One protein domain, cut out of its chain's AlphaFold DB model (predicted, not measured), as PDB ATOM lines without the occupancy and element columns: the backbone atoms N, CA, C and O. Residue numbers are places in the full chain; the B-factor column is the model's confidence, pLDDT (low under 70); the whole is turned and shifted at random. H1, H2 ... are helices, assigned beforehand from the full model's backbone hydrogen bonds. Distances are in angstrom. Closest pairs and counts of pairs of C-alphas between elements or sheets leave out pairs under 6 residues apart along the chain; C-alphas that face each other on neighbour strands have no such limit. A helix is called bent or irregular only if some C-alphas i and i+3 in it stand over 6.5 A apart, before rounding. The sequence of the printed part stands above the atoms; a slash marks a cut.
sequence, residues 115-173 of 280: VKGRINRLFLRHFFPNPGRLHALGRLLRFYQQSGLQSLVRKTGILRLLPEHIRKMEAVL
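What this domain is: This is residues 115 to 173 of the 280 residues of the protein "(Fe-S)-binding protein" of Thermoactinomyces daqus (UniProt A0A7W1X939). The model is an open frame of helices around an empty middle: H1, H2 and H3 follow one another end to end along three sides, with corners where H1 meets H2 and H2 meets H3, and the chain then turns back so that the short helix H4 stands on the open side without touching another helix. The first part of H1, residues 115 to 122, sticks out at one end of this frame, and two other stretches stand free, residues 128 to 133 at the first corner and residues 160 to 166 leading into H4. The printed part has 59 residues with four named helices, in the order H1, H2, H3, H4, and no named strand; its class is all helix. The whole is loose, with a radius of gyration of the C-alphas of 13.2 A, and its C-alphas span 34 by 26 by 15 A.

How they stand to each other: Start at the first printed residue with H1, residues 115 to 127, and go on to H2, residues 131 to 146, the longest helix. These two are close but not clearly touching, with 2 pairs of C-alphas within 8 A; look for the closest pair at Phe 127 and Arg 133, whose C-alphas are 5.8 A apart. Their lines stand at a steep tilt of 68 degrees, only just short of about perpendicular, and they run opposite ways. Their centres are 18.1 A apart. Next along the chain comes H3, residues 149 to 155. H2 and H3 are again close but not clearly touching, with 2 pairs of C-alphas within 8 A, and here the closest C-alphas are those of Tyr 144 and Gln 150, 6.0 A apart. They run the same way at a steep tilt of 54 degrees, with 17.3 A from centre to centre. Last comes H4, residues 164 to 171, which is apart from H1, from H2 and also from H3, the helix before it in the chain. H1 and H3 are apart too. In the backbones of H1, H2, H3 and H4 each O i to N i+4 pair is within hydrogen-bond range.

Where its parts are: Find C-alpha 115 at (222.118, 186.090, 151.615); from there H1 runs 16.8 A to C-alpha 127 at (207.816, 188.354, 160.165). H1 is neither bent nor irregular, but only just: C-alphas 124 and 127 are 6.2 A apart. Residues 128 to 130 make a tight link, and at C-alpha 131 H2 begins, running 22.0 A to C-alpha 146 at (210.861, 172.335, 176.113). After the tight link of residues 147 and 148 you reach H3, seven residues from Leu 149 to Lys 155. The short link of residues 156 to 163 then leads to H4, eight residues that end at C-alpha 171, printed at (223.516, 181.388, 172.897).

The domain as a whole: Look at Pro 129 and Thr 156 for the two C-alphas farthest apart, 35.0 A. The first and last printed C-alphas, those of Val 115 and Leu 173, are 22.3 A apart. Without the stretches that stand free, the body has 38 residues and spans 34 by 20 by 14 A, with a radius of gyration of 11.7 A. The printed part has no cut, and no link between its named helices is long. Read the B-factor column for the model's own confidence: the mean pLDDT of the printed part is 84.4, with means of 79 for H1 and 88 for H2, and no printed residue is under 70.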
ATOM      1  N   VAL A 115     223.063 186.915 150.835       80.44
ATOM      2  CA  VAL A 115     222.118 186.090 151.615       80.44
ATOM      3  C   VAL A 115     221.643 186.825 152.872       80.44
ATOM      4  O   VAL A 115     220.443 186.857 153.137       80.44
ATOM      5  N   LYS A 116     222.551 187.506 153.588       78.12
ATOM      6  CA  LYS A 116     222.222 188.304 154.784       78.12
ATOM      7  C   LYS A 116     221.196 189.398 154.469       78.12
ATOM      8  O   LYS A 116     220.214 189.544 155.190       78.12
ATOM      9  N   GLY A 117     221.373 190.109 153.353       80.94
ATOM     10  CA  GLY A 117     220.419 191.117 152.881       80.94
ATOM     11  C   GLY A 117     219.041 190.546 152.535       80.94
ATOM     12  O   GLY A 117     218.019 191.132 152.901       80.94
ATOM     13  N   ARG A 118     218.999 189.382 151.869       82.44
ATOM     14  CA  ARG A 118     217.743 188.684 151.534       82.44
ATOM     15  C   ARG A 118     216.994 188.228 152.784       82.44
ATOM     16  O   ARG A 118     215.803 188.514 152.898       82.44
ATOM     17  N   ILE A 119     217.687 187.588 153.727       82.81
ATOM     18  CA  ILE A 119     217.112 187.149 155.006       82.81
ATOM     19  C   ILE A 119     216.584 188.353 155.780       82.81
ATOM     20  O   ILE A 119     215.422 188.356 156.179       82.81
ATOM     21  N   ASN A 120     217.389 189.409 155.929       79.12
ATOM     22  CA  ASN A 120     216.965 190.600 156.655       79.12
ATOM     23  C   ASN A 120     215.698 191.207 156.034       79.12
ATOM     24  O   ASN A 120     214.699 191.425 156.712       79.12
ATOM     25  N   ARG A 121     215.674 191.375 154.706       80.00
ATOM     26  CA  ARG A 121     214.498 191.882 153.985       80.00
ATOM     27  C   ARG A 121     213.267 190.990 154.168       80.00
ATOM     28  O   ARG A 121     212.164 191.520 154.303       80.00
ATOM     29  N   LEU A 122     213.439 189.667 154.179       82.50
ATOM     30  CA  LEU A 122     212.362 188.710 154.426       82.50
ATOM     31  C   LEU A 122     211.799 188.865 155.846       82.50
ATOM     32  O   LEU A 122     210.590 189.023 156.000       82.50
ATOM     33  N   PHE A 123     212.651 188.891 156.873       79.38
ATOM     34  CA  PHE A 123     212.229 189.078 158.265       79.38
ATOM     35  C   PHE A 123     211.517 190.421 158.477       79.38
ATOM     36  O   PHE A 123     210.409 190.456 159.022       79.38
ATOM     37  N   LEU A 124     212.097 191.508 157.961       75.06
ATOM     38  CA  LEU A 124     211.559 192.870 158.040       75.06
ATOM     39  C   LEU A 124     210.211 193.029 157.331       75.06
ATOM     40  O   LEU A 124     209.330 193.728 157.829       75.06
ATOM     41  N   ARG A 125     210.011 192.369 156.185       76.81
ATOM     42  CA  ARG A 125     208.751 192.461 155.430       76.81
ATOM     43  C   ARG A 125     207.687 191.475 155.889       76.81
ATOM     44  O   ARG A 125     206.501 191.782 155.796       76.81
ATOM     45  N   HIS A 126     208.080 190.288 156.334       77.12
ATOM     46  CA  HIS A 126     207.155 189.165 156.465       77.12
ATOM     47  C   HIS A 126     206.899 188.758 157.914       77.12
ATOM     48  O   HIS A 126     205.752 188.441 158.240       77.12
ATOM     49  N   PHE A 127     207.920 188.794 158.774       76.56
ATOM     50  CA  PHE A 127     207.816 188.354 160.165       76.56
ATOM     51  C   PHE A 127     207.453 189.510 161.093       76.56
ATOM     52  O   PHE A 127     206.400 189.462 161.720       76.56
ATOM     53  N   PHE A 128     208.241 190.589 161.126       76.94
ATOM     54  CA  PHE A 128     207.989 191.700 162.055       76.94
ATOM     55  C   PHE A 128     206.623 192.393 161.900       76.94
ATOM     56  O   PHE A 128     206.026 192.736 162.923       76.94
ATOM     57  N   PRO A 129     206.066 192.571 160.684       72.88
ATOM     58  CA  PRO A 129     204.750 193.193 160.527       72.88
ATOM     59  C   PRO A 129     203.576 192.286 160.917       72.88
ATOM     60  O   PRO A 129     202.468 192.786 161.109       72.88
ATOM     61  N   ASN A 130     203.792 190.966 161.001       76.94
ATOM     62  CA  ASN A 130     202.728 189.977 161.163       76.94
ATOM     63  C   ASN A 130     202.833 189.277 162.525       76.94
ATOM     64  O   ASN A 130     203.555 188.284 162.654       76.94
ATOM     65  N   PRO A 131     202.075 189.727 163.541       77.00
ATOM     66  CA  PRO A 131     202.172 189.188 164.898       77.00
ATOM     67  C   PRO A 131     201.846 187.691 164.976       77.00
ATOM     68  O   PRO A 131     202.491 186.973 165.729       77.00
ATOM     69  N   GLY A 132     200.930 187.188 164.140       81.81
ATOM     70  CA  GLY A 132     200.614 185.756 164.088       81.81
ATOM     71  C   GLY A 132     201.808 184.877 163.692       81.81
ATOM     72  O   GLY A 132     201.982 183.795 164.249       81.81
ATOM     73  N   ARG A 133     202.683 185.356 162.793       85.38
ATOM     74  CA  ARG A 133     203.901 184.628 162.395       85.38
ATOM     75  C   ARG A 133     204.956 184.646 163.489       85.38
ATOM     76  O   ARG A 133     205.589 183.625 163.731       85.38
ATOM     77  N   LEU A 134     205.109 185.773 164.183       84.75
ATOM     78  CA  LEU A 134     205.999 185.858 165.342       84.75
ATOM     79  C   LEU A 134     205.525 184.969 166.491       84.75
ATOM     80  O   LEU A 134     206.342 184.310 167.120       84.75
ATOM     81  N   HIS A 135     204.217 184.882 166.730       87.44
ATOM     82  CA  HIS A 135     203.648 183.967 167.724       87.44
ATOM     83  C   HIS A 135     203.821 182.501 167.326       87.44
ATOM     84  O   HIS A 135     204.077 181.659 168.183       87.44
ATOM     85  N   ALA A 136     203.691 182.166 166.039       89.62
ATOM     86  CA  ALA A 136     203.999 180.826 165.540       89.62
ATOM     87  C   ALA A 136     205.484 180.483 165.739       89.62
ATOM     88  O   ALA A 136     205.791 179.425 166.284       89.62
ATOM     89  N   LEU A 137     206.386 181.408 165.396       89.44
ATOM     90  CA  LEU A 137     207.824 181.253 165.619       89.44
ATOM     91  C   LEU A 137     208.154 181.114 167.112       89.44
ATOM     92  O   LEU A 137     208.910 180.227 167.485       89.44
ATOM     93  N   GLY A 138     207.534 181.924 167.971       90.25
ATOM     94  CA  GLY A 138     207.672 181.819 169.422       90.25
ATOM     95  C   GLY A 138     207.203 180.469 169.964       90.25
ATOM     96  O   GLY A 138     207.881 179.875 170.794       90.25
ATOM     97  N   ARG A 139     206.082 179.928 169.464       90.81
ATOM     98  CA  ARG A 139     205.597 178.587 169.847       90.81
ATOM     99  C   ARG A 139     206.555 177.479 169.415       90.81
ATOM    100  O   ARG A 139     206.801 176.571 170.204       90.81
ATOM    101  N   LEU A 140     207.108 177.568 168.205       91.50
ATOM    102  CA  LEU A 140     208.118 176.627 167.717       91.50
ATOM    103  C   LEU A 140     209.390 176.694 168.568       91.50
ATOM    104  O   LEU A 140     209.930 175.667 168.966       91.50
ATOM    105  N   LEU A 141     209.833 177.905 168.898       90.50
ATOM    106  CA  LEU A 141     211.013 178.124 169.724       90.50
ATOM    107  C   LEU A 141     210.815 177.617 171.155       90.50
ATOM    108  O   LEU A 141     211.706 177.001 171.727       90.50
ATOM    109  N   ARG A 142     209.610 177.792 171.705       90.88
ATOM    110  CA  ARG A 142     209.216 177.196 172.983       90.88
ATOM    111  C   ARG A 142     209.275 175.670 172.925       90.88
ATOM    112  O   ARG A 142     209.799 175.060 173.846       90.88
ATOM    113  N   PHE A 143     208.771 175.056 171.854       91.69
ATOM    114  CA  PHE A 143     208.860 173.605 171.663       91.69
ATOM    115  C   PHE A 143     210.318 173.130 171.573       91.69
ATOM    116  O   PHE A 143     210.683 172.161 172.229       91.69
ATOM    117  N   TYR A 144     211.175 173.846 170.843       90.62
ATOM    118  CA  TYR A 144     212.619 173.582 170.779       90.62
ATOM    119  C   TYR A 144     213.302 173.612 172.161       90.62
ATOM    120  O   TYR A 144     214.130 172.751 172.458       90.62
ATOM    121  N   GLN A 145     212.926 174.557 173.026       89.56
ATOM    122  CA  GLN A 145     213.452 174.643 174.393       89.56
ATOM    123  C   GLN A 145     212.870 173.552 175.313       89.56
ATOM    124  O   GLN A 145     213.606 172.927 176.071       89.56
ATOM    125  N   GLN A 146     211.562 173.286 175.235       88.12
ATOM    126  CA  GLN A 146     210.861 172.335 176.113       88.12
ATOM    127  C   GLN A 146     211.126 170.868 175.770       88.12
ATOM    128  O   GLN A 146     211.156 170.032 176.664       88.12
ATOM    129  N   SER A 147     211.344 170.553 174.492       89.94
ATOM    130  CA  SER A 147     211.683 169.198 174.033       89.94
ATOM    131  C   SER A 147     213.082 168.740 174.463       89.94
ATOM    132  O   SER A 147     213.453 167.600 174.208       89.94
ATOM    133  N   GLY A 148     213.895 169.617 175.065       86.12
ATOM    134  CA  GLY A 148     215.299 169.332 175.361       86.12
ATOM    135  C   GLY A 148     216.195 169.301 174.116       86.12
ATOM    136  O   GLY A 148     217.406 169.108 174.251       86.12
ATOM    137  N   LEU A 149     215.646 169.553 172.919       87.56
ATOM    138  CA  LEU A 149     216.406 169.605 171.668       87.56
ATOM    139  C   LEU A 149     217.481 170.693 171.719       87.56
ATOM    140  O   LEU A 149     218.585 170.482 171.227       87.56
ATOM    141  N   GLN A 150     217.205 171.809 172.397       86.44
ATOM    142  CA  GLN A 150     218.217 172.826 172.677       86.44
ATOM    143  C   GLN A 150     219.430 172.258 173.424       86.44
ATOM    144  O   GLN A 150     220.574 172.505 173.043       86.44
ATOM    145  N   SER A 151     219.191 171.467 174.468       84.44
ATOM    146  CA  SER A 151     220.252 170.836 175.254       84.44
ATOM    147  C   SER A 151     221.027 169.818 174.423       84.44
ATOM    148  O   SER A 151     222.250 169.761 174.523       84.44
ATOM    149  N   LEU A 152     220.341 169.051 173.571       86.44
ATOM    150  CA  LEU A 152     220.975 168.112 172.647       86.44
ATOM    151  C   LEU A 152     221.884 168.850 171.655       86.44
ATOM    152  O   LEU A 152     223.059 168.531 171.555       86.44
ATOM    153  N   VAL A 153     221.367 169.878 170.984       87.12
ATOM    154  CA  VAL A 153     222.087 170.687 169.988       87.12
ATOM    155  C   VAL A 153     223.309 171.391 170.594       87.12
ATOM    156  O   VAL A 153     224.360 171.480 169.956       87.12
ATOM    157  N   ARG A 154     223.207 171.847 171.849       85.81
ATOM    158  CA  ARG A 154     224.337 172.421 172.593       85.81
ATOM    159  C   ARG A 154     225.378 171.368 172.984       85.81
ATOM    160  O   ARG A 154     226.568 171.652 172.895       85.81
ATOM    161  N   LYS A 155     224.953 170.159 173.373       85.75
ATOM    162  CA  LYS A 155     225.847 169.052 173.767       85.75
ATOM    163  C   LYS A 155     226.554 168.393 172.583       85.75
ATOM    164  O   LYS A 155     227.736 168.098 172.681       85.75
ATOM    165  N   THR A 156     225.858 168.185 171.467       86.06
ATOM    166  CA  THR A 156     226.417 167.535 170.268       86.06
ATOM    167  C   THR A 156     227.400 168.425 169.517       86.06
ATOM    168  O   THR A 156     228.089 167.962 168.614       86.06
ATOM    169  N   GLY A 157     227.465 169.718 169.849       81.75
ATOM    170  CA  GLY A 157     228.368 170.658 169.195       81.75
ATOM    171  C   GLY A 157     228.006 170.948 167.737       81.75
ATOM    172  O   GLY A 157     228.764 171.647 167.067       81.75
ATOM    173  N   ILE A 158     226.842 170.495 167.250       86.69
ATOM    174  CA  ILE A 158     226.384 170.716 165.869       86.69
ATOM    175  C   ILE A 158     226.276 172.212 165.525       86.69
ATOM    176  O   ILE A 158     226.471 172.611 164.381       86.69
ATOM    177  N   LEU A 159     226.082 173.069 166.538       82.56
ATOM    178  CA  LEU A 159     226.126 174.531 166.405       82.56
ATOM    179  C   LEU A 159     227.472 175.068 165.893       82.56
ATOM    180  O   LEU A 159     227.515 176.194 165.405       82.56
ATOM    181  N   ARG A 160     228.571 174.305 166.000       83.25
ATOM    182  CA  ARG A 160     229.886 174.689 165.456       83.25
ATOM    183  C   ARG A 160     229.936 174.616 163.928       83.25
ATOM    184  O   ARG A 160     230.762 175.298 163.338       83.25
ATOM    185  N   LEU A 161     229.050 173.834 163.307       86.62
ATOM    186  CA  LEU A 161     228.896 173.768 161.850       86.62
ATOM    187  C   LEU A 161     228.057 174.932 161.306       86.62
ATOM    188  O   LEU A 161     228.062 175.200 160.106       86.62
ATOM    189  N   LEU A 162     227.321 175.625 162.180       85.50
ATOM    190  CA  LEU A 162     226.532 176.786 161.799       85.50
ATOM    191  C   LEU A 162     227.388 178.060 161.778       85.50
ATOM    192  O   LEU A 162     228.344 178.194 162.546       85.50
ATOM    193  N   PRO A 163     227.011 179.053 160.955       84.81
ATOM    194  CA  PRO A 163     227.650 180.360 160.958       84.81
ATOM    195  C   PRO A 163     227.686 181.004 162.349       84.81
ATOM    196  O   PRO A 163     226.707 180.956 163.099       84.81
ATOM    197  N   GLU A 164     228.775 181.716 162.647       83.38
ATOM    198  CA  GLU A 164     229.025 182.328 163.959       83.38
ATOM    199  C   GLU A 164     227.858 183.189 164.468       83.38
ATOM    200  O   GLU A 164     227.507 183.135 165.647       83.38
ATOM    201  N   HIS A 165     227.217 183.947 163.573       80.69
ATOM    202  CA  HIS A 165     226.078 184.794 163.921       80.69
ATOM    203  C   HIS A 165     224.883 183.989 164.458       80.69
ATOM    204  O   HIS A 165     224.263 184.417 165.426       80.69
ATOM    205  N   ILE A 166     224.586 182.814 163.892       84.25
ATOM    206  CA  ILE A 166     223.475 181.962 164.348       84.25
ATOM    207  C   ILE A 166     223.808 181.367 165.712       84.25
ATOM    208  O   ILE A 166     222.972 181.377 166.611       84.25
ATOM    209  N   ARG A 167     225.053 180.919 165.892       85.00
ATOM    210  CA  ARG A 167     225.540 180.396 167.173       85.00
ATOM    211  C   ARG A 167     225.442 181.444 168.283       85.00
ATOM    212  O   ARG A 167     224.943 181.142 169.360       85.00
ATOM    213  N   LYS A 168     225.875 182.681 168.013       86.62
ATOM    214  CA  LYS A 168     225.759 183.802 168.960       86.62
ATOM    215  C   LYS A 168     224.296 184.116 169.285       86.62
ATOM    216  O   LYS A 168     223.976 184.297 170.453       86.62
ATOM    217  N   MET A 169     223.409 184.127 168.284       86.00
ATOM    218  CA  MET A 169     221.972 184.356 168.495       86.00
ATOM    219  C   MET A 169     221.305 183.253 169.328       86.00
ATOM    220  O   MET A 169     220.479 183.564 170.178       86.00
ATOM    221  N   GLU A 170     221.657 181.982 169.111       87.56
ATOM    222  CA  GLU A 170     221.152 180.861 169.918       87.56
ATOM    223  C   GLU A 170     221.644 180.947 171.368       87.56
ATOM    224  O   GLU A 170     220.866 180.717 172.296       87.56
ATOM    225  N   ALA A 171     222.909 181.324 171.573       86.50
ATOM    226  CA  ALA A 171     223.516 181.388 172.897       86.50
ATOM    227  C   ALA A 171     222.843 182.429 173.805       86.50
ATOM    228  O   ALA A 171     222.637 182.168 174.988       86.50
ATOM    229  N   VAL A 172     222.461 183.582 173.245       87.62
ATOM    230  CA  VAL A 172     221.816 184.688 173.978       87.62
ATOM    231  C   VAL A 172     220.289 184.587 174.023       87.62
ATOM    232  O   VAL A 172     219.618 185.508 174.487       87.62
ATOM    233  N   LEU A 173     219.712 183.500 173.504       87.69
ATOM    234  CA  LEU A 173     218.269 183.354 173.423       87.69
ATOM    235  C   LEU A 173     217.651 183.163 174.826       87.69
ATOM    236  O   LEU A 173     217.989 182.185 175.501       87.69
TER     237      LEU A 173